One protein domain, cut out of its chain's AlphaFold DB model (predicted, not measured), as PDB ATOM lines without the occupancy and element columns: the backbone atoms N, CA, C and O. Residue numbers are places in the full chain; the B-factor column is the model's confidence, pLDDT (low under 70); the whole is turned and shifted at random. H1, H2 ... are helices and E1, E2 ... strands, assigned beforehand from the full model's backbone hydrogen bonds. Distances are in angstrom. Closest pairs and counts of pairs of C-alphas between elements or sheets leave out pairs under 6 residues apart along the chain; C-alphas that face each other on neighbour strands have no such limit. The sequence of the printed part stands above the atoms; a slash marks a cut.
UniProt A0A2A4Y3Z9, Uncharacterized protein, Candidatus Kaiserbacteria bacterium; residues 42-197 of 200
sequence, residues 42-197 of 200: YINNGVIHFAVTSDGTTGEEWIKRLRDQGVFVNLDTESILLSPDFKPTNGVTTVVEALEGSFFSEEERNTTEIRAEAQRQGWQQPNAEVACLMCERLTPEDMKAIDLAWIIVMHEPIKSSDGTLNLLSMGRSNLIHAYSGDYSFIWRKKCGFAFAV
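This is residues 42 to 197 of the 200 residues of an uncharacterized protein of Candidatus Kaiserbacteria bacterium (UniProt A0A2A4Y3Z9). A strongly twisted seven-stranded sheet curls round one short helix, H4, with H1 packed on H4 and H2 packed on E6. H3 covers E7 on the opposite face, and H5 sits beside the strands on H4's face. The printed part has 156 residues with five named helices and seven named strands, in the order E1 E2 H1 H2 E3 H3 H4 H5 E4 E5 E6 E7. The mixed sheet runs E1 E2 E3 E7 E4 E5 E6, and the class is mixed, helices and strands. The whole is compact and rounded, with a radius of gyration of the C-alphas of 14.3 A and spans of 38 by 33 by 27 A.

E1, residues 42 to 44, begins at C-alpha 42 (47.821, -15.587, 18.042). E2 is residues 47 to 55, 25.9 A long, and E3 is residues 90 to 100, 28.4 A. E7, residues 191 to 197, 19.1 A, ends at C-alpha 197 (34.004, -18.696, 22.816). E4 is residues 150 to 153, E5 residues 165 to 171, 19.0 A, and E6 residues 175 to 180, 16.4 A. H1 is residues 59 to 68, 14.2 A, H2 residues 75 to 81, and H3 residues 111 to 120, 14.3 A. H4, residues 130 to 137, begins at C-alpha 130 (31.971, -11.119, 13.135); H5 is residues 140 to 146.

E2 and E3 are antiparallel, with N 50 and O 96 3.1 A apart; E3 bends by 51 degrees at residue 93. E3 and E7 are antiparallel, with N 97 and O 195 at 3.0 A. E7 and E4 are parallel, with N 152 and O 192 at 2.8 A. E4, E5 and E6 form a meander, each strand the antiparallel neighbour of the one before; N 151 and O 170 are 2.9 A apart, N 169 and O 177 2.9 A. The hairpin E1 and E2 has N 44 and O 47 at 2.9 A. There are three layers, helices on both faces of the sheet: H2, H4 and H5 on one, H3 on the other. The closest C-alphas of H4 and E5, Ala 131 and Ser 169, are 5.6 A apart. H1 touches H4 at a shallow tilt of 27 degrees, the same way, closest at the C-alphas of Trp 62 and Cys 132, 7.1 A. H2 lies over E6, height 7.7 A, and H3 over E7, height 9.5 A. H5 lies over none. In the five helices every O i to N i+4 pair is within hydrogen-bond range.

The two C-alphas farthest apart, Asp 68 and Glu 107, are 39.3 A apart. The printed part has no cut. The link E4 to E5 is long, with 11 residues. The mean pLDDT of the printed part is 94.9, and no printed residue is under 70.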
ATOM      1  N   TYR A  42      46.744 -14.614  17.844       91.12
ATOM      2  CA  TYR A  42      47.821 -15.587  18.042       91.12
ATOM      3  C   TYR A  42      47.348 -16.998  17.688       91.12
ATOM      4  O   TYR A  42      46.154 -17.238  17.543       91.12
ATOM      5  N   ILE A  43      48.287 -17.933  17.540       89.69
ATOM      6  CA  ILE A  43      47.978 -19.352  17.329       89.69
ATOM      7  C   ILE A  43      48.418 -20.137  18.559       89.69
ATOM      8  O   ILE A  43      49.579 -20.046  18.964       89.69
ATOM      9  N   ASN A  44      47.513 -20.928  19.125       87.12
ATOM     10  CA  ASN A  44      47.801 -21.863  20.205       87.12
ATOM     11  C   ASN A  44      47.233 -23.237  19.841       87.12
ATOM     12  O   ASN A  44      46.069 -23.350  19.476       87.12
ATOM     13  N   ASN A  45      48.062 -24.282  19.889       84.75
ATOM     14  CA  ASN A  45      47.673 -25.653  19.528       84.75
ATOM     15  C   ASN A  45      46.944 -25.783  18.171       84.75
ATOM     16  O   ASN A  45      46.051 -26.612  18.020       84.75
ATOM     17  N   GLY A  46      47.327 -24.972  17.178       82.12
ATOM     18  CA  GLY A  46      46.702 -24.980  15.847       82.12
ATOM     19  C   GLY A  46      45.336 -24.284  15.773       82.12
ATOM     20  O   GLY A  46      44.662 -24.378  14.751       82.12
ATOM     21  N   VAL A  47      44.933 -23.582  16.832       92.12
ATOM     22  CA  VAL A  47      43.735 -22.741  16.884       92.12
ATOM     23  C   VAL A  47      44.161 -21.283  16.806       92.12
ATOM     24  O   VAL A  47      45.101 -20.865  17.484       92.12
ATOM     25  N   ILE A  48      43.496 -20.506  15.956       95.06
ATOM     26  CA  ILE A  48      43.731 -19.064  15.830       95.06
ATOM     27  C   ILE A  48      42.805 -18.353  16.812       95.06
ATOM     28  O   ILE A  48      41.595 -18.555  16.758       95.06
ATOM     29  N   HIS A  49      43.360 -17.498  17.663       95.94
ATOM     30  CA  HIS A  49      42.631 -16.749  18.681       95.94
ATOM     31  C   HIS A  49      42.707 -15.256  18.391       95.94
ATOM     32  O   HIS A  49      43.786 -14.732  18.104       95.94
ATOM     33  N   PHE A  50      41.583 -14.559  18.515       95.31
ATOM     34  CA  PHE A  50      41.512 -13.099  18.519       95.31
ATOM     35  C   PHE A  50      40.212 -12.636  19.178       95.31
ATOM     36  O   PHE A  50      39.333 -13.434  19.486       95.31
ATOM     37  N   ALA A  51      40.073 -11.332  19.391       95.88
ATOM     38  CA  ALA A  51      38.827 -10.735  19.852       95.88
ATOM     39  C   ALA A  51      38.401  -9.599  18.922       95.88
ATOM     40  O   ALA A  51      39.243  -8.888  18.361       95.88
ATOM     41  N   VAL A  52      37.089  -9.436  18.783       96.88
ATOM     42  CA  VAL A  52      36.432  -8.348  18.051       96.88
ATOM     43  C   VAL A  52      35.342  -7.739  18.921       96.88
ATOM     44  O   VAL A  52      34.765  -8.436  19.750       96.88
ATOM     45  N   THR A  53      35.057  -6.449  18.761       97.31
ATOM     46  CA  THR A  53      33.999  -5.767  19.523       97.31
ATOM     47  C   THR A  53      33.071  -5.041  18.571       97.31
ATOM     48  O   THR A  53      33.542  -4.277  17.733       97.31
ATOM     49  N   SER A  54      31.772  -5.298  18.693       97.50
ATOM     50  CA  SER A  54      30.745  -4.648  17.883       97.50
ATOM     51  C   SER A  54      30.451  -3.226  18.361       97.50
ATOM     52  O   SER A  54      30.601  -2.905  19.542       97.50
ATOM     53  N   ASP A  55      30.005  -2.367  17.450       97.81
ATOM     54  CA  ASP A  55      29.728  -0.946  17.705       97.81
ATOM     55  C   ASP A  55      28.352  -0.492  17.187       97.81
ATOM     56  O   ASP A  55      28.064   0.703  17.131       97.81
ATOM     57  N   GLY A  56      27.481  -1.443  16.828       97.62
ATOM     58  CA  GLY A  56      26.136  -1.165  16.331       97.62
ATOM     59  C   GLY A  56      26.054  -0.797  14.849       97.62
ATOM     60  O   GLY A  56      24.972  -0.411  14.413       97.62
ATOM     61  N   THR A  57      27.147  -0.922  14.086       98.19
ATOM     62  CA  THR A  57      27.166  -0.662  12.634       98.19
ATOM     63  C   THR A  57      26.098  -1.496  11.906       98.19
ATOM     64  O   THR A  57      26.076  -2.728  12.016       98.19
ATOM     65  N   THR A  58      25.212  -0.845  11.144       98.38
ATOM     66  CA  THR A  58      24.161  -1.530  10.365       98.38
ATOM     67  C   THR A  58      24.712  -2.206   9.108       98.38
ATOM     68  O   THR A  58      25.857  -1.994   8.717       98.38
ATOM     69  N   GLY A  59      23.892  -3.010   8.426       98.19
ATOM     70  CA  GLY A  59      24.270  -3.629   7.154       98.19
ATOM     71  C   GLY A  59      24.701  -2.625   6.079       98.19
ATOM     72  O   GLY A  59      25.750  -2.789   5.456       98.19
ATOM     73  N   GLU A  60      23.930  -1.551   5.884       98.38
ATOM     74  CA  GLU A  60      24.251  -0.468   4.944       98.38
ATOM     75  C   GLU A  60      25.570   0.221   5.305       98.38
ATOM     76  O   GLU A  60      26.400   0.507   4.435       98.38
ATOM     77  N   GLU A  61      25.764   0.489   6.597       98.56
ATOM     78  CA  GLU A  61      26.964   1.134   7.110       98.56
ATOM     79  C   GLU A  61      28.184   0.224   6.953       98.56
ATOM     80  O   GLU A  61      29.232   0.705   6.521       98.56
ATOM     81  N   TRP A  62      28.042  -1.085   7.184       98.38
ATOM     82  CA  TRP A  62      29.092  -2.076   6.951       98.38
ATOM     83  C   TRP A  62      29.523  -2.120   5.492       98.38
ATOM     84  O   TRP A  62      30.719  -2.074   5.213       98.38
ATOM     85  N   ILE A  63      28.576  -2.154   4.549       98.38
ATOM     86  CA  ILE A  63      28.894  -2.151   3.112       98.38
ATOM     87  C   ILE A  63      29.745  -0.930   2.761       98.38
ATOM     88  O   ILE A  63      30.758  -1.054   2.071       98.38
ATOM     89  N   LYS A  64      29.343   0.253   3.236       98.25
ATOM     90  CA  LYS A  64      30.094   1.487   3.001       98.25
ATOM     91  C   LYS A  64      31.477   1.425   3.656       98.25
ATOM     92  O   LYS A  64      32.474   1.658   2.983       98.25
ATOM     93  N   ARG A  65      31.533   1.073   4.939       97.75
ATOM     94  CA  ARG A  65      32.748   1.033   5.760       97.75
ATOM     95  C   ARG A  65      33.804   0.085   5.195       97.75
ATOM     96  O   ARG A  65      34.954   0.480   5.043       97.75
ATOM     97  N   LEU A  66      33.396  -1.119   4.797       97.06
ATOM     98  CA  LEU A  66      34.271  -2.109   4.170       97.06
ATOM     99  C   LEU A  66      34.810  -1.606   2.823       97.06
ATOM    100  O   LEU A  66      36.010  -1.686   2.560       97.06
ATOM    101  N   ARG A  67      33.957  -1.016   1.977       97.00
ATOM    102  CA  ARG A  67      34.393  -0.447   0.689       97.00
ATOM    103  C   ARG A  67      35.353   0.729   0.860       97.00
ATOM    104  O   ARG A  67      36.328   0.812   0.116       97.00
ATOM    105  N   ASP A  68      35.116   1.597   1.843       96.62
ATOM    106  CA  ASP A  68      36.001   2.723   2.168       96.62
ATOM    107  C   ASP A  68      37.395   2.234   2.627       96.62
ATOM    108  O   ASP A  68      38.398   2.910   2.400       96.62
ATOM    109  N   GLN A  69      37.480   1.022   3.189       93.25
ATOM    110  CA  GLN A  69      38.727   0.319   3.530       93.25
ATOM    111  C   GLN A  69      39.326  -0.485   2.360       93.25
ATOM    112  O   GLN A  69      40.323  -1.192   2.520       93.25
ATOM    113  N   GLY A  70      38.728  -0.407   1.170       94.38
ATOM    114  CA  GLY A  70      39.158  -1.161  -0.005       94.38
ATOM    115  C   GLY A  70      38.841  -2.656   0.061       94.38
ATOM    116  O   GLY A  70      39.432  -3.423  -0.702       94.38
ATOM    117  N   VAL A  71      37.943  -3.086   0.954       95.94
ATOM    118  CA  VAL A  71      37.443  -4.463   0.997       95.94
ATOM    119  C   VAL A  71      36.439  -4.653  -0.134       95.94
ATOM    120  O   VAL A  71      35.481  -3.889  -0.281       95.94
ATOM    121  N   PHE A  72      36.630  -5.696  -0.939       95.56
ATOM    122  CA  PHE A  72      35.645  -6.055  -1.953       95.56
ATOM    123  C   PHE A  72      34.445  -6.764  -1.312       95.56
ATOM    124  O   PHE A  72      34.601  -7.819  -0.696       95.56
ATOM    125  N   VAL A  73      33.254  -6.191  -1.498       96.00
ATOM    126  CA  VAL A  73      31.966  -6.744  -1.057       96.00
ATOM    127  C   VAL A  73      31.196  -7.184  -2.301       96.00
ATOM    128  O   VAL A  73      30.958  -6.363  -3.187       96.00
ATOM    129  N   ASN A  74      30.854  -8.471  -2.404       90.25
ATOM    130  CA  ASN A  74      30.080  -8.991  -3.537       90.25
ATOM    131  C   ASN A  74      28.560  -8.843  -3.317       90.25
ATOM    132  O   ASN A  74      28.101  -8.611  -2.200       90.25
ATOM    133  N   LEU A  75      27.776  -9.041  -4.385       91.69
ATOM    134  CA  LEU A  75      26.316  -8.868  -4.359       91.69
ATOM    135  C   LEU A  75      25.606  -9.783  -3.348       91.69
ATOM    136  O   LEU A  75      24.669  -9.341  -2.687       91.69
ATOM    137  N   ASP A  76      26.052 -11.032  -3.198       92.31
ATOM    138  CA  ASP A  76      25.449 -11.958  -2.232       92.31
ATOM    139  C   ASP A  76      25.720 -11.520  -0.792       92.31
ATOM    140  O   ASP A  76      24.819 -11.555   0.045       92.31
ATOM    141  N   THR A  77      26.932 -11.028  -0.513       95.31
ATOM    142  CA  THR A  77      27.267 -10.443   0.790       95.31
ATOM    143  C   THR A  77      26.435  -9.194   1.047       95.31
ATOM    144  O   THR A  77      25.857  -9.078   2.121       95.31
ATOM    145  N   GLU A  78      26.302  -8.288   0.074       96.62
ATOM    146  CA  GLU A  78      25.430  -7.112   0.212       96.62
ATOM    147  C   GLU A  78      23.991  -7.520   0.524       96.62
ATOM    148  O   GLU A  78      23.380  -6.979   1.439       96.62
ATOM    149  N   SER A  79      23.464  -8.520  -0.184       96.69
ATOM    150  CA  SER A  79      22.118  -9.031   0.066       96.69
ATOM    151  C   SER A  79      21.950  -9.598   1.474       96.69
ATOM    152  O   SER A  79      20.868  -9.462   2.038       96.69
ATOM    153  N   ILE A  80      22.973 -10.258   2.019       97.75
ATOM    154  CA  ILE A  80      22.953 -10.776   3.390       97.75
ATOM    155  C   ILE A  80      22.993  -9.619   4.384       97.75
ATOM    156  O   ILE A  80      22.169  -9.588   5.289       97.75
ATOM    157  N   LEU A  81      23.900  -8.656   4.202       97.94
ATOM    158  CA  LEU A  81      24.052  -7.514   5.109       97.94
ATOM    159  C   LEU A  81      22.786  -6.649   5.163       97.94
ATOM    160  O   LEU A  81      22.427  -6.163   6.228       97.94
ATOM    161  N   LEU A  82      22.082  -6.496   4.040       97.75
ATOM    162  CA  LEU A  82      20.820  -5.751   3.952       97.75
ATOM    163  C   LEU A  82      19.584  -6.577   4.356       97.75
ATOM    164  O   LEU A  82      18.458  -6.078   4.300       97.75
ATOM    165  N   SER A  83      19.761  -7.848   4.718       96.94
ATOM    166  CA  SER A  83      18.662  -8.714   5.139       96.94
ATOM    167  C   SER A  83      18.191  -8.355   6.554       96.94
ATOM    168  O   SER A  83      19.021  -8.093   7.422       96.94
ATOM    169  N   PRO A  84      16.882  -8.448   6.860       96.31
ATOM    170  CA  PRO A  84      16.383  -8.328   8.236       96.31
ATOM    171  C   PRO A  84      16.932  -9.404   9.193       96.31
ATOM    172  O   PRO A  84      16.816  -9.269  10.414       96.31
ATOM    173  N   ASP A  85      17.505 -10.483   8.655       97.25
ATOM    174  CA  ASP A  85      18.137 -11.541   9.441       97.25
ATOM    175  C   ASP A  85      19.582 -11.205   9.840       97.25
ATOM    176  O   ASP A  85      20.112 -11.818  10.769       97.25
ATOM    177  N   PHE A  86      20.204 -10.200   9.212       97.94
ATOM    178  CA  PHE A  86      21.466  -9.642   9.681       97.94
ATOM    179  C   PHE A  86      21.200  -8.713  10.868       97.94
ATOM    180  O   PHE A  86      20.682  -7.606  10.732       97.94
ATOM    181  N   LYS A  87      21.519  -9.203  12.067       97.56
ATOM    182  CA  LYS A  87      21.206  -8.546  13.340       97.56
ATOM    183  C   LYS A  87      22.505  -8.167  14.046       97.56
ATOM    184  O   LYS A  87      22.972  -8.970  14.855       97.56
ATOM    185  N   PRO A  88      23.106  -7.008  13.736       96.88
ATOM    186  CA  PRO A  88      24.340  -6.589  14.382       96.88
ATOM    187  C   PRO A  88      24.122  -6.372  15.881       96.88
ATOM    188  O   PRO A  88      23.000  -6.141  16.346       96.88
ATOM    189  N   THR A  89      25.201  -6.447  16.646       97.88
ATOM    190  CA  THR A  89      25.206  -6.161  18.081       97.88
ATOM    191  C   THR A  89      25.929  -4.843  18.361       97.88
ATOM    192  O   THR A  89      26.492  -4.215  17.466       97.88
ATOM    193  N   ASN A  90      25.874  -4.366  19.604       97.56
ATOM    194  CA  ASN A  90      26.514  -3.113  19.994       97.56
ATOM    195  C   ASN A  90      27.189  -3.261  21.358       97.56
ATOM    196  O   ASN A  90      26.528  -3.598  22.341       97.56
ATOM    197  N   GLY A  91      28.495  -3.004  21.408       96.25
ATOM    198  CA  GLY A  91      29.313  -3.103  22.611       96.25
ATOM    199  C   GLY A  91      29.602  -4.538  23.053       96.25
ATOM    200  O   GLY A  91      30.009  -4.740  24.194       96.25
ATOM    201  N   VAL A  92      29.383  -5.536  22.191       96.56
ATOM    202  CA  VAL A  92      29.635  -6.946  22.515       96.56
ATOM    203  C   VAL A  92      31.030  -7.323  22.041       96.56
ATOM    204  O   VAL A  92      31.305  -7.357  20.841       96.56
ATOM    205  N   THR A  93      31.914  -7.647  22.983       97.19
ATOM    206  CA  THR A  93      33.205  -8.260  22.668       97.19
ATOM    207  C   THR A  93      33.021  -9.760  22.476       97.19
ATOM    208  O   THR A  93      32.636 -10.466  23.401       97.19
ATOM    209  N   THR A  94      33.336 -10.259  21.285       97.62
ATOM    210  CA  THR A  94      33.362 -11.690  20.971       97.62
ATOM    211  C   THR A  94      34.809 -12.164  20.955       97.62
ATOM    212  O   THR A  94      35.618 -11.664  20.169       97.62
ATOM    213  N   VAL A  95      35.134 -13.135  21.811       97.56
ATOM    214  CA  VAL A  95      36.383 -13.902  21.697       97.56
ATOM    215  C   VAL A  95      36.152 -14.960  20.631       97.56
ATOM    216  O   VAL A  95      35.176 -15.706  20.699       97.56
ATOM    217  N   VAL A  96      37.017 -14.977  19.626       97.94
ATOM    218  CA  VAL A  96      36.890 -15.823  18.446       97.94
ATOM    219  C   VAL A  96      38.022 -16.832  18.422       97.94
ATOM    220  O   VAL A  96      39.196 -16.471  18.525       97.94
ATOM    221  N   GLU A  97      37.645 -18.089  18.227       97.69
ATOM    222  CA  GLU A  97      38.563 -19.192  17.981       97.69
ATOM    223  C   GLU A  97      38.268 -19.801  16.616       97.69
ATOM    224  O   GLU A  97      37.111 -20.064  16.280       97.69
ATOM    225  N   ALA A  98      39.309 -19.979  15.801       97.44
ATOM    226  CA  ALA A  98      39.179 -20.549  14.469       97.44
ATOM    227  C   ALA A  98      40.014 -21.819  14.297       97.44
ATOM    228  O   ALA A  98      41.234 -21.805  14.474       97.44
ATOM    229  N   LEU A  99      39.342 -22.903  13.896       96.12
ATOM    230  CA  LEU A  99      39.981 -24.173  13.542       96.12
ATOM    231  C   LEU A  99      40.483 -24.125  12.112       96.12
ATOM    232  O   LEU A  99      39.732 -23.778  11.199       96.12
ATOM    233  N   GLU A 100      41.723 -24.541  11.895       95.12
ATOM    234  CA  GLU A 100      42.219 -24.774  10.547       95.12
ATOM    235  C   GLU A 100      41.541 -25.990   9.906       95.12
ATOM    236  O   GLU A 100      41.355 -27.038  10.519       95.12
ATOM    237  N   GLY A 101      41.251 -25.912   8.611       93.50
ATOM    238  CA  GLY A 101      40.697 -27.026   7.847       93.50
ATOM    239  C   GLY A 101      41.653 -28.204   7.686       93.50
ATOM    240  O   GLY A 101      41.229 -29.276   7.266       93.50
ATOM    241  N   SER A 102      42.931 -28.033   8.016       92.31
ATOM    242  CA  SER A 102      43.914 -29.114   8.130       92.31
ATOM    243  C   SER A 102      43.633 -30.050   9.316       92.31
ATOM    244  O   SER A 102      44.070 -31.198   9.272       92.31
ATOM    245  N   PHE A 103      42.877 -29.590  10.322       92.25
ATOM    246  CA  PHE A 103      42.453 -30.378  11.483       92.25
ATOM    247  C   PHE A 103      41.503 -31.522  11.107       92.25
ATOM    248  O   PHE A 103      41.489 -32.563  11.756       92.25
ATOM    249  N   PHE A 104      40.734 -31.346  10.032       94.25
ATOM    250  CA  PHE A 104      39.733 -32.305   9.581       94.25
ATOM    251  C   PHE A 104      40.277 -33.180   8.450       94.25
ATOM    252  O   PHE A 104      40.957 -32.700   7.527       94.25
ATOM    253  N   SER A 105      39.911 -34.464   8.467       94.56
ATOM    254  CA  SER A 105      40.073 -35.318   7.291       94.56
ATOM    255  C   SER A 105      39.253 -34.773   6.114       94.56
ATOM    256  O   SER A 105      38.431 -33.872   6.254       94.56
ATOM    257  N   GLU A 106      39.499 -35.262   4.899       92.88
ATOM    258  CA  GLU A 106      38.786 -34.750   3.723       92.88
ATOM    259  C   GLU A 106      37.272 -34.984   3.786       92.88
ATOM    260  O   GLU A 106      36.514 -34.101   3.390       92.88
ATOM    261  N   GLU A 107      36.854 -36.123   4.334       91.62
ATOM    262  CA  GLU A 107      35.449 -36.518   4.475       91.62
ATOM    263  C   GLU A 107      34.753 -35.752   5.611       91.62
ATOM    264  O   GLU A 107      33.599 -35.339   5.480       91.62
ATOM    265  N   GLU A 108      35.479 -35.481   6.698       94.69
ATOM    266  CA  GLU A 108      34.972 -34.744   7.864       94.69
ATOM    267  C   GLU A 108      35.047 -33.224   7.688       94.69
ATOM    268  O   GLU A 108      34.549 -32.471   8.517       94.69
ATOM    269  N   ARG A 109      35.650 -32.711   6.611       96.12
ATOM    270  CA  ARG A 109      35.762 -31.262   6.383       96.12
ATOM    271  C   ARG A 109      34.501 -30.687   5.737       96.12
ATOM    272  O   ARG A 109      34.562 -29.969   4.736       96.12
ATOM    273  N   ASN A 110      33.358 -31.014   6.321       95.69
ATOM    274  CA  ASN A 110      32.045 -30.504   5.958       95.69
ATOM    275  C   ASN A 110      31.435 -29.713   7.126       95.69
ATOM    276  O   ASN A 110      31.841 -29.865   8.279       95.69
ATOM    277  N   THR A 111      30.470 -28.844   6.832       95.56
ATOM    278  CA  THR A 111      29.876 -27.926   7.821       95.56
ATOM    279  C   THR A 111      29.306 -28.648   9.049       95.56
ATOM    280  O   THR A 111      29.396 -28.120  10.158       95.56
ATOM    281  N   THR A 112      28.743 -29.847   8.879       95.62
ATOM    282  CA  THR A 112      28.153 -30.631   9.979       95.62
ATOM    283  C   THR A 112      29.206 -31.050  10.994       95.62
ATOM    284  O   THR A 112      29.086 -30.729  12.176       95.62
ATOM    285  N   GLU A 113      30.263 -31.711  10.533       97.12
ATOM    286  CA  GLU A 113      31.330 -32.220  11.401       97.12
ATOM    287  C   GLU A 113      32.146 -31.084  12.031       97.12
ATOM    288  O   GLU A 113      32.504 -31.143  13.208       97.12
ATOM    289  N   ILE A 114      32.362 -29.991  11.292       97.31
ATOM    290  CA  ILE A 114      33.050 -28.804  11.813       97.31
ATOM    291  C   ILE A 114      32.255 -28.166  12.964       97.31
ATOM    292  O   ILE A 114      32.827 -27.820  13.999       97.31
ATOM    293  N   ARG A 115      30.927 -28.044  12.827       97.06
ATOM    294  CA  ARG A 115      30.058 -27.557  13.913       97.06
ATOM    295  C   ARG A 115      30.008 -28.534  15.089       97.06
ATOM    296  O   ARG A 115      29.980 -28.088  16.233       97.06
ATOM    297  N   ALA A 116      30.021 -29.840  14.825       96.81
ATOM    298  CA  ALA A 116      30.049 -30.858  15.871       96.81
ATOM    299  C   ALA A 116      31.352 -30.809  16.690       96.81
ATOM    300  O   ALA A 116      31.312 -30.968  17.910       96.81
ATOM    301  N   GLU A 117      32.501 -30.555  16.055       96.31
ATOM    302  CA  GLU A 117      33.765 -30.311  16.761       96.31
ATOM    303  C   GLU A 117      33.675 -29.062  17.642       96.31
ATOM    304  O   GLU A 117      33.939 -29.150  18.836       96.31
ATOM    305  N   ALA A 118      33.214 -27.929  17.107       95.81
ATOM    306  CA  ALA A 118      33.056 -26.711  17.901       95.81
ATOM    307  C   ALA A 118      32.123 -26.911  19.108       95.81
ATOM    308  O   ALA A 118      32.427 -26.465  20.212       95.81
ATOM    309  N   GLN A 119      31.031 -27.660  18.933       96.12
ATOM    310  CA  GLN A 119      30.138 -28.017  20.032       96.12
ATOM    311  C   GLN A 119      30.839 -28.875  21.097       96.12
ATOM    312  O   GLN A 119      30.603 -28.671  22.288       96.12
ATOM    313  N   ARG A 120      31.714 -29.814  20.703       96.19
ATOM    314  CA  ARG A 120      32.529 -30.603  21.646       96.19
ATOM    315  C   ARG A 120      33.502 -29.733  22.445       96.19
ATOM    316  O   ARG A 120      33.754 -30.050  23.603       96.19
ATOM    317  N   GLN A 121      33.980 -28.636  21.859       93.19
ATOM    318  CA  GLN A 121      34.796 -27.621  22.537       93.19
ATOM    319  C   GLN A 121      33.963 -26.643  23.391       93.19
ATOM    320  O   GLN A 121      34.517 -25.804  24.096       93.19
ATOM    321  N   GLY A 122      32.628 -26.728  23.341       96.00
ATOM    322  CA  GLY A 122      31.726 -25.794  24.022       96.00
ATOM    323  C   GLY A 122      31.605 -24.429  23.338       96.00
ATOM    324  O   GLY A 122      31.034 -23.507  23.919       96.00
ATOM    325  N   TRP A 123      32.116 -24.282  22.116       97.06
ATOM    326  CA  TRP A 123      32.028 -23.041  21.358       97.06
ATOM    327  C   TRP A 123      30.657 -22.866  20.709       97.06
ATOM    328  O   TRP A 123      29.916 -23.818  20.455       97.06
ATOM    329  N   GLN A 124      30.321 -21.613  20.430       97.06
ATOM    330  CA  GLN A 124      29.022 -21.196  19.929       97.06
ATOM    331  C   GLN A 124      29.125 -20.632  18.518       97.06
ATOM    332  O   GLN A 124      30.180 -20.185  18.060       97.06
ATOM    333  N   GLN A 125      27.989 -20.629  17.826       97.06
ATOM    334  CA  GLN A 125      27.880 -19.910  16.569       97.06
ATOM    335  C   GLN A 125      27.999 -18.401  16.843       97.06
ATOM    336  O   GLN A 125      27.245 -17.872  17.664       97.06
ATOM    337  N   PRO A 126      28.933 -17.701  16.188       97.88
ATOM    338  CA  PRO A 126      29.081 -16.261  16.330       97.88
ATOM    339  C   PRO A 126      27.954 -15.518  15.601       97.88
ATOM    340  O   PRO A 126      27.251 -16.078  14.758       97.88
ATOM    341  N   ASN A 127      27.817 -14.222  15.879       98.00
ATOM    342  CA  ASN A 127      27.012 -13.334  15.045       98.00
ATOM    343  C   ASN A 127      27.635 -13.210  13.639       98.00
ATOM    344  O   ASN A 127      28.860 -13.201  13.505       98.00
ATOM    345  N   ALA A 128      26.814 -13.080  12.595       98.19
ATOM    346  CA  ALA A 128      27.291 -12.910  11.220       98.19
ATOM    347  C   ALA A 128      28.200 -11.678  11.044       98.19
ATOM    348  O   ALA A 128      29.143 -11.718  10.254       98.19
ATOM    349  N   GLU A 129      27.973 -10.613  11.823       98.06
ATOM    350  CA  GLU A 129      28.789  -9.390  11.801       98.06
ATOM    351  C   GLU A 129      30.263  -9.634  12.152       98.06
ATOM    352  O   GLU A 129      31.121  -8.834  11.782       98.06
ATOM    353  N   VAL A 130      30.585 -10.748  12.826       98.31
ATOM    354  CA  VAL A 130      31.971 -11.119  13.135       98.31
ATOM    355  C   VAL A 130      32.803 -11.200  11.855       98.31
ATOM    356  O   VAL A 130      33.967 -10.822  11.884       98.31
ATOM    357  N   ALA A 131      32.218 -11.582  10.714       98.06
ATOM    358  CA  ALA A 131      32.930 -11.579   9.435       98.06
ATOM    359  C   ALA A 131      33.368 -10.168   9.012       98.06
ATOM    360  O   ALA A 131      34.483  -9.992   8.529       98.06
ATOM    361  N   CYS A 132      32.520  -9.160   9.231       98.00
ATOM    362  CA  CYS A 132      32.835  -7.764   8.938       98.00
ATOM    363  C   CYS A 132      33.892  -7.222   9.903       98.00
ATOM    364  O   CYS A 132      34.881  -6.637   9.469       98.00
ATOM    365  N   LEU A 133      33.732  -7.492  11.200       97.62
ATOM    366  CA  LEU A 133      34.699  -7.091  12.224       97.62
ATOM    367  C   LEU A 133      36.076  -7.725  11.990       97.62
ATOM    368  O   LEU A 133      37.103  -7.085  12.196       97.62
ATOM    369  N   MET A 134      36.113  -8.975  11.523       96.06
ATOM    370  CA  MET A 134      37.349  -9.653  11.140       96.06
ATOM    371  C   MET A 134      38.083  -8.941  10.006       96.06
ATOM    372  O   MET A 134      39.303  -8.834  10.076       96.06
ATOM    373  N   CYS A 135      37.365  -8.423   9.003       95.25
ATOM    374  CA  CYS A 135      37.971  -7.650   7.916       95.25
ATOM    375  C   CYS A 135      38.665  -6.371   8.409       95.25
ATOM    376  O   CYS A 135      39.622  -5.933   7.783       95.25
ATOM    377  N   GLU A 136      38.220  -5.785   9.524       93.19
ATOM    378  CA  GLU A 136      38.910  -4.648  10.149       93.19
ATOM    379  C   GLU A 136      40.047  -5.086  11.073       93.19
ATOM    380  O   GLU A 136      41.029  -4.368  11.268       93.19
ATOM    381  N   ARG A 137      39.889  -6.259  11.690       93.25
ATOM    382  CA  ARG A 137      40.797  -6.786  12.706       93.25
ATOM    383  C   ARG A 137      42.065  -7.384  12.114       93.25
ATOM    384  O   ARG A 137      43.124  -7.258  12.727       93.25
ATOM    385  N   LEU A 138      41.929  -8.093  10.998       92.62
ATOM    386  CA  LEU A 138      42.985  -8.871  10.366       92.62
ATOM    387  C   LEU A 138      43.381  -8.225   9.042       92.62
ATOM    388  O   LEU A 138      42.547  -7.928   8.191       92.62
ATOM    389  N   THR A 139      44.681  -8.060   8.843       91.00
ATOM    390  CA  THR A 139      45.252  -7.548   7.597       91.00
ATOM    391  C   THR A 139      45.488  -8.673   6.577       91.00
ATOM    392  O   THR A 139      45.547  -9.859   6.929       91.00
ATOM    393  N   PRO A 140      45.678  -8.349   5.285       90.25
ATOM    394  CA  PRO A 140      46.151  -9.322   4.298       90.25
ATOM    395  C   PRO A 140      47.475 -10.001   4.694       90.25
ATOM    396  O   PRO A 140      47.687 -11.186   4.409       90.25
ATOM    397  N   GLU A 141      48.367  -9.272   5.366       90.50
ATOM    398  CA  GLU A 141      49.627  -9.772   5.914       90.50
ATOM    399  C   GLU A 141      49.393 -10.774   7.050       90.50
ATOM    400  O   GLU A 141      50.040 -11.825   7.060       90.50
ATOM    401  N   ASP A 142      48.429 -10.509   7.935       92.56
ATOM    402  CA  ASP A 142      48.004 -11.449   8.978       92.56
ATOM    403  C   ASP A 142      47.482 -12.742   8.356       92.56
ATOM    404  O   ASP A 142      47.962 -13.828   8.672       92.56
ATOM    405  N   MET A 143      46.581 -12.640   7.377       92.69
ATOM    406  CA  MET A 143      46.053 -13.800   6.653       92.69
ATOM    407  C   MET A 143      47.149 -14.596   5.931       92.69
ATOM    408  O   MET A 143      47.082 -15.824   5.827       92.69
ATOM    409  N   LYS A 144      48.194 -13.918   5.442       91.25
ATOM    410  CA  LYS A 144      49.385 -14.572   4.888       91.25
ATOM    411  C   LYS A 144      50.204 -15.289   5.960       91.25
ATOM    412  O   LYS A 144      50.707 -16.368   5.662       91.25
ATOM    413  N   ALA A 145      50.350 -14.710   7.148       91.12
ATOM    414  CA  ALA A 145      51.089 -15.302   8.261       91.12
ATOM    415  C   ALA A 145      50.351 -16.494   8.891       91.12
ATOM    416  O   ALA A 145      50.990 -17.484   9.233       91.12
ATOM    417  N   ILE A 146      49.021 -16.417   8.974       91.88
ATOM    418  CA  ILE A 146      48.120 -17.511   9.366       91.88
ATOM    419  C   ILE A 146      48.127 -18.642   8.314       91.88
ATOM    420  O   ILE A 146      47.809 -19.785   8.613       91.88
ATOM    421  N   ASP A 147      48.524 -18.340   7.072       93.44
ATOM    422  CA  ASP A 147      48.611 -19.283   5.948       93.44
ATOM    423  C   ASP A 147      47.270 -19.958   5.582       93.44
ATOM    424  O   ASP A 147      47.203 -21.117   5.146       93.44
ATOM    425  N   LEU A 148      46.191 -19.180   5.694       94.06
ATOM    426  CA  LEU A 148      44.851 -19.530   5.231       94.06
ATOM    427  C   LEU A 148      44.449 -18.678   4.022       94.06
ATOM    428  O   LEU A 148      44.863 -17.532   3.847       94.06
ATOM    429  N   ALA A 149      43.634 -19.262   3.149       95.06
ATOM    430  CA  ALA A 149      43.019 -18.543   2.038       95.06
ATOM    431  C   ALA A 149      41.754 -17.798   2.487       95.06
ATOM    432  O   ALA A 149      41.480 -16.707   1.986       95.06
ATOM    433  N   TRP A 150      41.017 -18.395   3.428       96.50
ATOM    434  CA  TRP A 150      39.723 -17.928   3.913       96.50
ATOM    435  C   TRP A 150      39.555 -18.248   5.389       96.50
ATOM    436  O   TRP A 150      39.987 -19.319   5.812       96.50
ATOM    437  N   ILE A 151      38.863 -17.393   6.135       97.44
ATOM    438  CA  ILE A 151      38.261 -17.762   7.419       97.44
ATOM    439  C   ILE A 151      36.748 -17.592   7.294       97.44
ATOM    440  O   ILE A 151      36.258 -16.508   6.974       97.44
ATOM    441  N   ILE A 152      36.021 -18.688   7.494       98.00
ATOM    442  CA  ILE A 152      34.565 -18.767   7.409       98.00
ATOM    443  C   ILE A 152      33.996 -18.558   8.808       98.00
ATOM    444  O   ILE A 152      34.395 -19.252   9.742       98.00
ATOM    445  N   VAL A 153      33.056 -17.633   8.953       98.31
ATOM    446  CA  VAL A 153      32.369 -17.388  10.221       98.31
ATOM    447  C   VAL A 153      31.172 -18.323  10.303       98.31
ATOM    448  O   VAL A 153      30.239 -18.220   9.511       98.31
ATOM    449  N   MET A 154      31.194 -19.254  11.258       97.94
ATOM    450  CA  MET A 154      30.198 -20.326  11.385       97.94
ATOM    451  C   MET A 154      28.899 -19.854  12.060       97.94
ATOM    452  O   MET A 154      28.359 -20.535  12.931       97.94
ATOM    453  N   HIS A 155      28.403 -18.679  11.661       97.88
ATOM    454  CA  HIS A 155      27.145 -18.102  12.134       97.88
ATOM    455  C   HIS A 155      25.924 -18.895  11.638       97.88
ATOM    456  O   HIS A 155      26.038 -19.778  10.781       97.88
ATOM    457  N   GLU A 156      24.737 -18.581  12.156       96.62
ATOM    458  CA  GLU A 156      23.492 -19.154  11.634       96.62
ATOM    459  C   GLU A 156      23.314 -18.728  10.165       96.62
ATOM    460  O   GLU A 156      23.371 -17.524   9.899       96.62
ATOM    461  N   PRO A 157      23.143 -19.649   9.195       96.50
ATOM    462  CA  PRO A 157      23.148 -19.287   7.782       96.50
ATOM    463  C   PRO A 157      22.054 -18.271   7.438       96.50
ATOM    464  O   PRO A 157      20.893 -18.449   7.801       96.50
ATOM    465  N   ILE A 158      22.415 -17.226   6.691       96.75
ATOM    466  CA  ILE A 158      21.485 -16.165   6.285       96.75
ATOM    467  C   ILE A 158      21.151 -16.329   4.809       96.75
ATOM    468  O   ILE A 158      22.018 -16.607   3.979       96.75
ATOM    469  N   LYS A 159      19.873 -16.161   4.477       94.62
ATOM    470  CA  LYS A 159      19.379 -16.277   3.109       94.62
ATOM    471  C   LYS A 159      19.806 -15.069   2.266       94.62
ATOM    472  O   LYS A 159      19.515 -13.934   2.633       94.62
ATOM    473  N   SER A 160      20.450 -15.311   1.126       90.19
ATOM    474  CA  SER A 160      20.728 -14.299   0.095       90.19
ATOM    475  C   SER A 160      19.555 -14.131  -0.874       90.19
ATOM    476  O   SER A 160      18.552 -14.848  -0.813       90.19
ATOM    477  N   SER A 161      19.678 -13.172  -1.793       87.88
ATOM    478  CA  SER A 161      18.647 -12.827  -2.781       87.88
ATOM    479  C   SER A 161      18.221 -13.978  -3.706       87.88
ATOM    480  O   SER A 161      17.056 -14.043  -4.094       87.88
ATOM    481  N   ASP A 162      19.123 -14.912  -4.020       86.69
ATOM    482  CA  ASP A 162      18.848 -16.134  -4.796       86.69
ATOM    483  C   ASP A 162      18.148 -17.236  -3.973       86.69
ATOM    484  O   ASP A 162      17.712 -18.258  -4.501       86.69
ATOM    485  N   GLY A 163      18.010 -17.010  -2.669       88.50
ATOM    486  CA  GLY A 163      17.392 -17.905  -1.715       88.50
ATOM    487  C   GLY A 163      18.313 -18.958  -1.106       88.50
ATOM    488  O   GLY A 163      17.833 -19.763  -0.304       88.50
ATOM    489  N   THR A 164      19.603 -18.928  -1.434       90.38
ATOM    490  CA  THR A 164      20.621 -19.801  -0.850       90.38
ATOM    491  C   THR A 164      20.930 -19.367   0.584       90.38
ATOM    492  O   THR A 164      21.039 -18.178   0.883       90.38
ATOM    493  N   LEU A 165      21.049 -20.331   1.501       94.81
ATOM    494  CA  LEU A 165      21.530 -20.083   2.860       94.81
ATOM    495  C   LEU A 165      23.053 -19.988   2.836       94.81
ATOM    496  O   LEU A 165      23.711 -20.915   2.369       94.81
ATOM    497  N   ASN A 166      23.606 -18.892   3.346       96.31
ATOM    498  CA  ASN A 166      25.022 -18.581   3.220       96.31
ATOM    499  C   ASN A 166      25.682 -18.214   4.555       96.31
ATOM    500  O   ASN A 166      25.049 -17.683   5.471       96.31
ATOM    501  N   LEU A 167      26.981 -18.484   4.618       97.56
ATOM    502  CA  LEU A 167      27.922 -18.063   5.644       97.56
ATOM    503  C   LEU A 167      28.830 -16.968   5.085       97.56
ATOM    504  O   LEU A 167      29.306 -17.064   3.952       97.56
ATOM    505  N   LEU A 168      29.111 -15.955   5.892       97.94
ATOM    506  CA  LEU A 168      30.062 -14.901   5.577       97.94
ATOM    507  C   LEU A 168      31.491 -15.342   5.902       97.94
ATOM    508  O   LEU A 168      31.750 -16.160   6.787       97.94
ATOM    509  N   SER A 169      32.442 -14.792   5.159       96.75
ATOM    510  CA  SER A 169      33.847 -15.165   5.258       96.75
ATOM    511  C   SER A 169      34.767 -14.026   4.864       96.75
ATOM    512  O   SER A 169      34.433 -13.234   3.985       96.75
ATOM    513  N   MET A 170      35.951 -13.994   5.468       95.50
ATOM    514  CA  MET A 170      37.037 -13.098   5.085       95.50
ATOM    515  C   MET A 170      38.055 -13.864   4.240       95.50
ATOM    516  O   MET A 170      38.533 -14.932   4.634       95.50
ATOM    517  N   GLY A 171      38.413 -13.305   3.089       93.62
ATOM    518  CA  GLY A 171      39.464 -13.816   2.219       93.62
ATOM    519  C   GLY A 171      40.783 -13.072   2.392       93.62
ATOM    520  O   GLY A 171      40.828 -11.894   2.738       93.62
ATOM    521  N   ARG A 172      41.881 -13.754   2.063       89.75
ATOM    522  CA  ARG A 172      43.246 -13.210   2.156       89.75
ATOM    523  C   ARG A 172      43.497 -11.954   1.306       89.75
ATOM    524  O   ARG A 172      44.378 -11.172   1.640       89.75
ATOM    525  N   SER A 173      42.749 -11.751   0.222       87.69
ATOM    526  CA  SER A 173      42.931 -10.617  -0.704       87.69
ATOM    527  C   SER A 173      42.018  -9.426  -0.391       87.69
ATOM    528  O   SER A 173      41.519  -8.791  -1.316       87.69
ATOM    529  N   ASN A 174      41.790  -9.143   0.895       86.06
ATOM    530  CA  ASN A 174      40.946  -8.042   1.366       86.06
ATOM    531  C   ASN A 174      39.532  -8.075   0.768       86.06
ATOM    532  O   ASN A 174      39.101  -7.177   0.043       86.06
ATOM    533  N   LEU A 175      38.826  -9.178   0.998       93.56
ATOM    534  CA  LEU A 175      37.512  -9.392   0.406       93.56
ATOM    535  C   LEU A 175      36.608 -10.132   1.396       93.56
ATOM    536  O   LEU A 175      37.084 -11.001   2.130       93.56
ATOM    537  N   ILE A 176      35.317  -9.805   1.389       95.88
ATOM    538  CA  ILE A 176      34.280 -10.525   2.132       95.88
ATOM    539  C   ILE A 176      33.403 -11.303   1.145       95.88
ATOM    540  O   ILE A 176      33.065 -10.804   0.067       95.88
ATOM    541  N   HIS A 177      33.086 -12.555   1.471       94.69
ATOM    542  CA  HIS A 177      32.370 -13.451   0.563       94.69
ATOM    543  C   HIS A 177      31.316 -14.290   1.282       94.69
ATOM    544  O   HIS A 177      31.538 -14.751   2.403       94.69
ATOM    545  N   ALA A 178      30.212 -14.550   0.581       94.75
ATOM    546  CA  ALA A 178      29.155 -15.460   0.989       94.75
ATOM    547  C   ALA A 178      29.396 -16.860   0.399       94.75
ATOM    548  O   ALA A 178      29.480 -17.024  -0.817       94.75
ATOM    549  N   TYR A 179      29.548 -17.872   1.244       92.69
ATOM    550  CA  TYR A 179      29.633 -19.274   0.832       92.69
ATOM    551  C   TYR A 179      28.391 -20.033   1.255       92.69
ATOM    552  O   TYR A 179      27.824 -19.728   2.299       92.69
ATOM    553  N   SER A 180      28.035 -21.077   0.505       89.44
ATOM    554  CA  SER A 180      26.922 -21.949   0.879       89.44
ATOM    555  C   SER A 180      27.085 -22.454   2.314       89.44
ATOM    556  O   SER A 180      28.107 -23.038   2.674       89.44
ATOM    557  N   GLY A 181      26.055 -22.224   3.123       85.00
ATOM    558  CA  GLY A 181      25.915 -22.738   4.481       85.00
ATOM    559  C   GLY A 181      25.309 -24.139   4.528       85.00
ATOM    560  O   GLY A 181      24.875 -24.572   5.593       85.00
ATOM    561  N   ASP A 182      25.239 -24.836   3.388       89.50
ATOM    562  CA  ASP A 182      24.787 -26.223   3.320       89.50
ATOM    563  C   ASP A 182      25.632 -27.106   4.256       89.50
ATOM    564  O   ASP A 182      26.869 -27.060   4.279       89.50
ATOM    565  N   TYR A 183      24.935 -27.927   5.034       85.38
ATOM    566  CA  TYR A 183      25.500 -28.845   6.017       85.38
ATOM    567  C   TYR A 183      26.476 -29.867   5.412       85.38
ATOM    568  O   TYR A 183      27.382 -30.336   6.102       85.38
ATOM    569  N   SER A 184      26.314 -30.181   4.126       86.69
ATOM    570  CA  SER A 184      27.135 -31.121   3.360       86.69
ATOM    571  C   SER A 184      28.242 -30.457   2.534       86.69
ATOM    572  O   SER A 184      29.017 -31.155   1.878       86.69
ATOM    573  N   PHE A 185      28.348 -29.122   2.557       87.06
ATOM    574  CA  PHE A 185      29.354 -28.413   1.774       87.06
ATOM    575  C   PHE A 185      30.768 -28.798   2.226       87.06
ATOM    576  O   PHE A 185      31.126 -28.630   3.392       87.06
ATOM    577  N   ILE A 186      31.577 -29.308   1.292       91.25
ATOM    578  CA  ILE A 186      32.953 -29.733   1.562       91.25
ATOM    579  C   ILE A 186      33.890 -28.537   1.403       91.25
ATOM    580  O   ILE A 186      34.032 -27.960   0.321       91.25
ATOM    581  N   TRP A 187      34.585 -28.192   2.481       95.50
ATOM    582  CA  TRP A 187      35.513 -27.070   2.511       95.50
ATOM    583  C   TRP A 187      36.915 -27.479   2.047       95.50
ATOM    584  O   TRP A 187      37.230 -28.655   1.847       95.50
ATOM    585  N   ARG A 188      37.811 -26.504   1.872       93.88
ATOM    586  CA  ARG A 188      39.219 -26.745   1.507       93.88
ATOM    587  C   ARG A 188      40.105 -26.779   2.753       93.88
ATOM    588  O   ARG A 188      39.807 -26.125   3.742       93.88
ATOM    589  N   LYS A 189      41.250 -27.470   2.674       94.50
ATOM    590  CA  LYS A 189      42.249 -27.530   3.768       94.50
ATOM    591  C   LYS A 189      42.762 -26.153   4.202       94.50
ATOM    592  O   LYS A 189      43.129 -25.972   5.350       94.50
ATOM    593  N   LYS A 190      42.794 -25.196   3.270       94.75
ATOM    594  CA  LYS A 190      43.263 -23.819   3.479       94.75
ATOM    595  C   LYS A 190      42.151 -22.852   3.915       94.75
ATOM    596  O   LYS A 190      42.277 -21.650   3.695       94.75
ATOM    597  N   CYS A 191      41.065 -23.364   4.487       95.75
ATOM    598  CA  CYS A 191      40.032 -22.569   5.150       95.75
ATOM    599  C   CYS A 191      40.223 -22.643   6.670       95.75
ATOM    600  O   CYS A 191      40.668 -23.673   7.163       95.75
ATOM    601  N   GLY A 192      39.881 -21.582   7.388       96.75
ATOM    602  CA  GLY A 192      39.662 -21.588   8.833       96.75
ATOM    603  C   GLY A 192      38.172 -21.484   9.144       96.75
ATOM    604  O   GLY A 192      37.411 -20.980   8.316       96.75
ATOM    605  N   PHE A 193      37.755 -21.934  10.322       97.94
ATOM    606  CA  PHE A 193      36.352 -21.958  10.737       97.94
ATOM    607  C   PHE A 193      36.197 -21.298  12.100       97.94
ATOM    608  O   PHE A 193      36.587 -21.884  13.105       97.94
ATOM    609  N   ALA A 194      35.676 -20.075  12.108       98.38
ATOM    610  CA  ALA A 194      35.597 -19.208  13.274       98.38
ATOM    611  C   ALA A 194      34.305 -19.421  14.073       98.38
ATOM    612  O   ALA A 194      33.203 -19.410  13.512       98.38
ATOM    613  N   PHE A 195      34.468 -19.539  15.388       98.56
ATOM    614  CA  PHE A 195      33.419 -19.709  16.384       98.56
ATOM    615  C   PHE A 195      33.569 -18.698  17.523       98.56
ATOM    616  O   PHE A 195      34.656 -18.174  17.755       98.56
ATOM    617  N   ALA A 196      32.479 -18.428  18.239       98.00
ATOM    618  CA  ALA A 196      32.510 -17.623  19.455       98.00
ATOM    619  C   ALA A 196      32.812 -18.505  20.672       98.00
ATOM    620  O   ALA A 196      32.178 -19.543  20.870       98.00
ATOM    621  N   VAL A 197      33.737 -18.065  21.521       96.56
ATOM    622  CA  VAL A 197      34.004 -18.696  22.816       96.56
ATOM    623  C   VAL A 197      33.076 -18.076  23.866       96.56
ATOM    624  O   VAL A 197      33.027 -16.844  23.964       96.56
TER     625      VAL A 197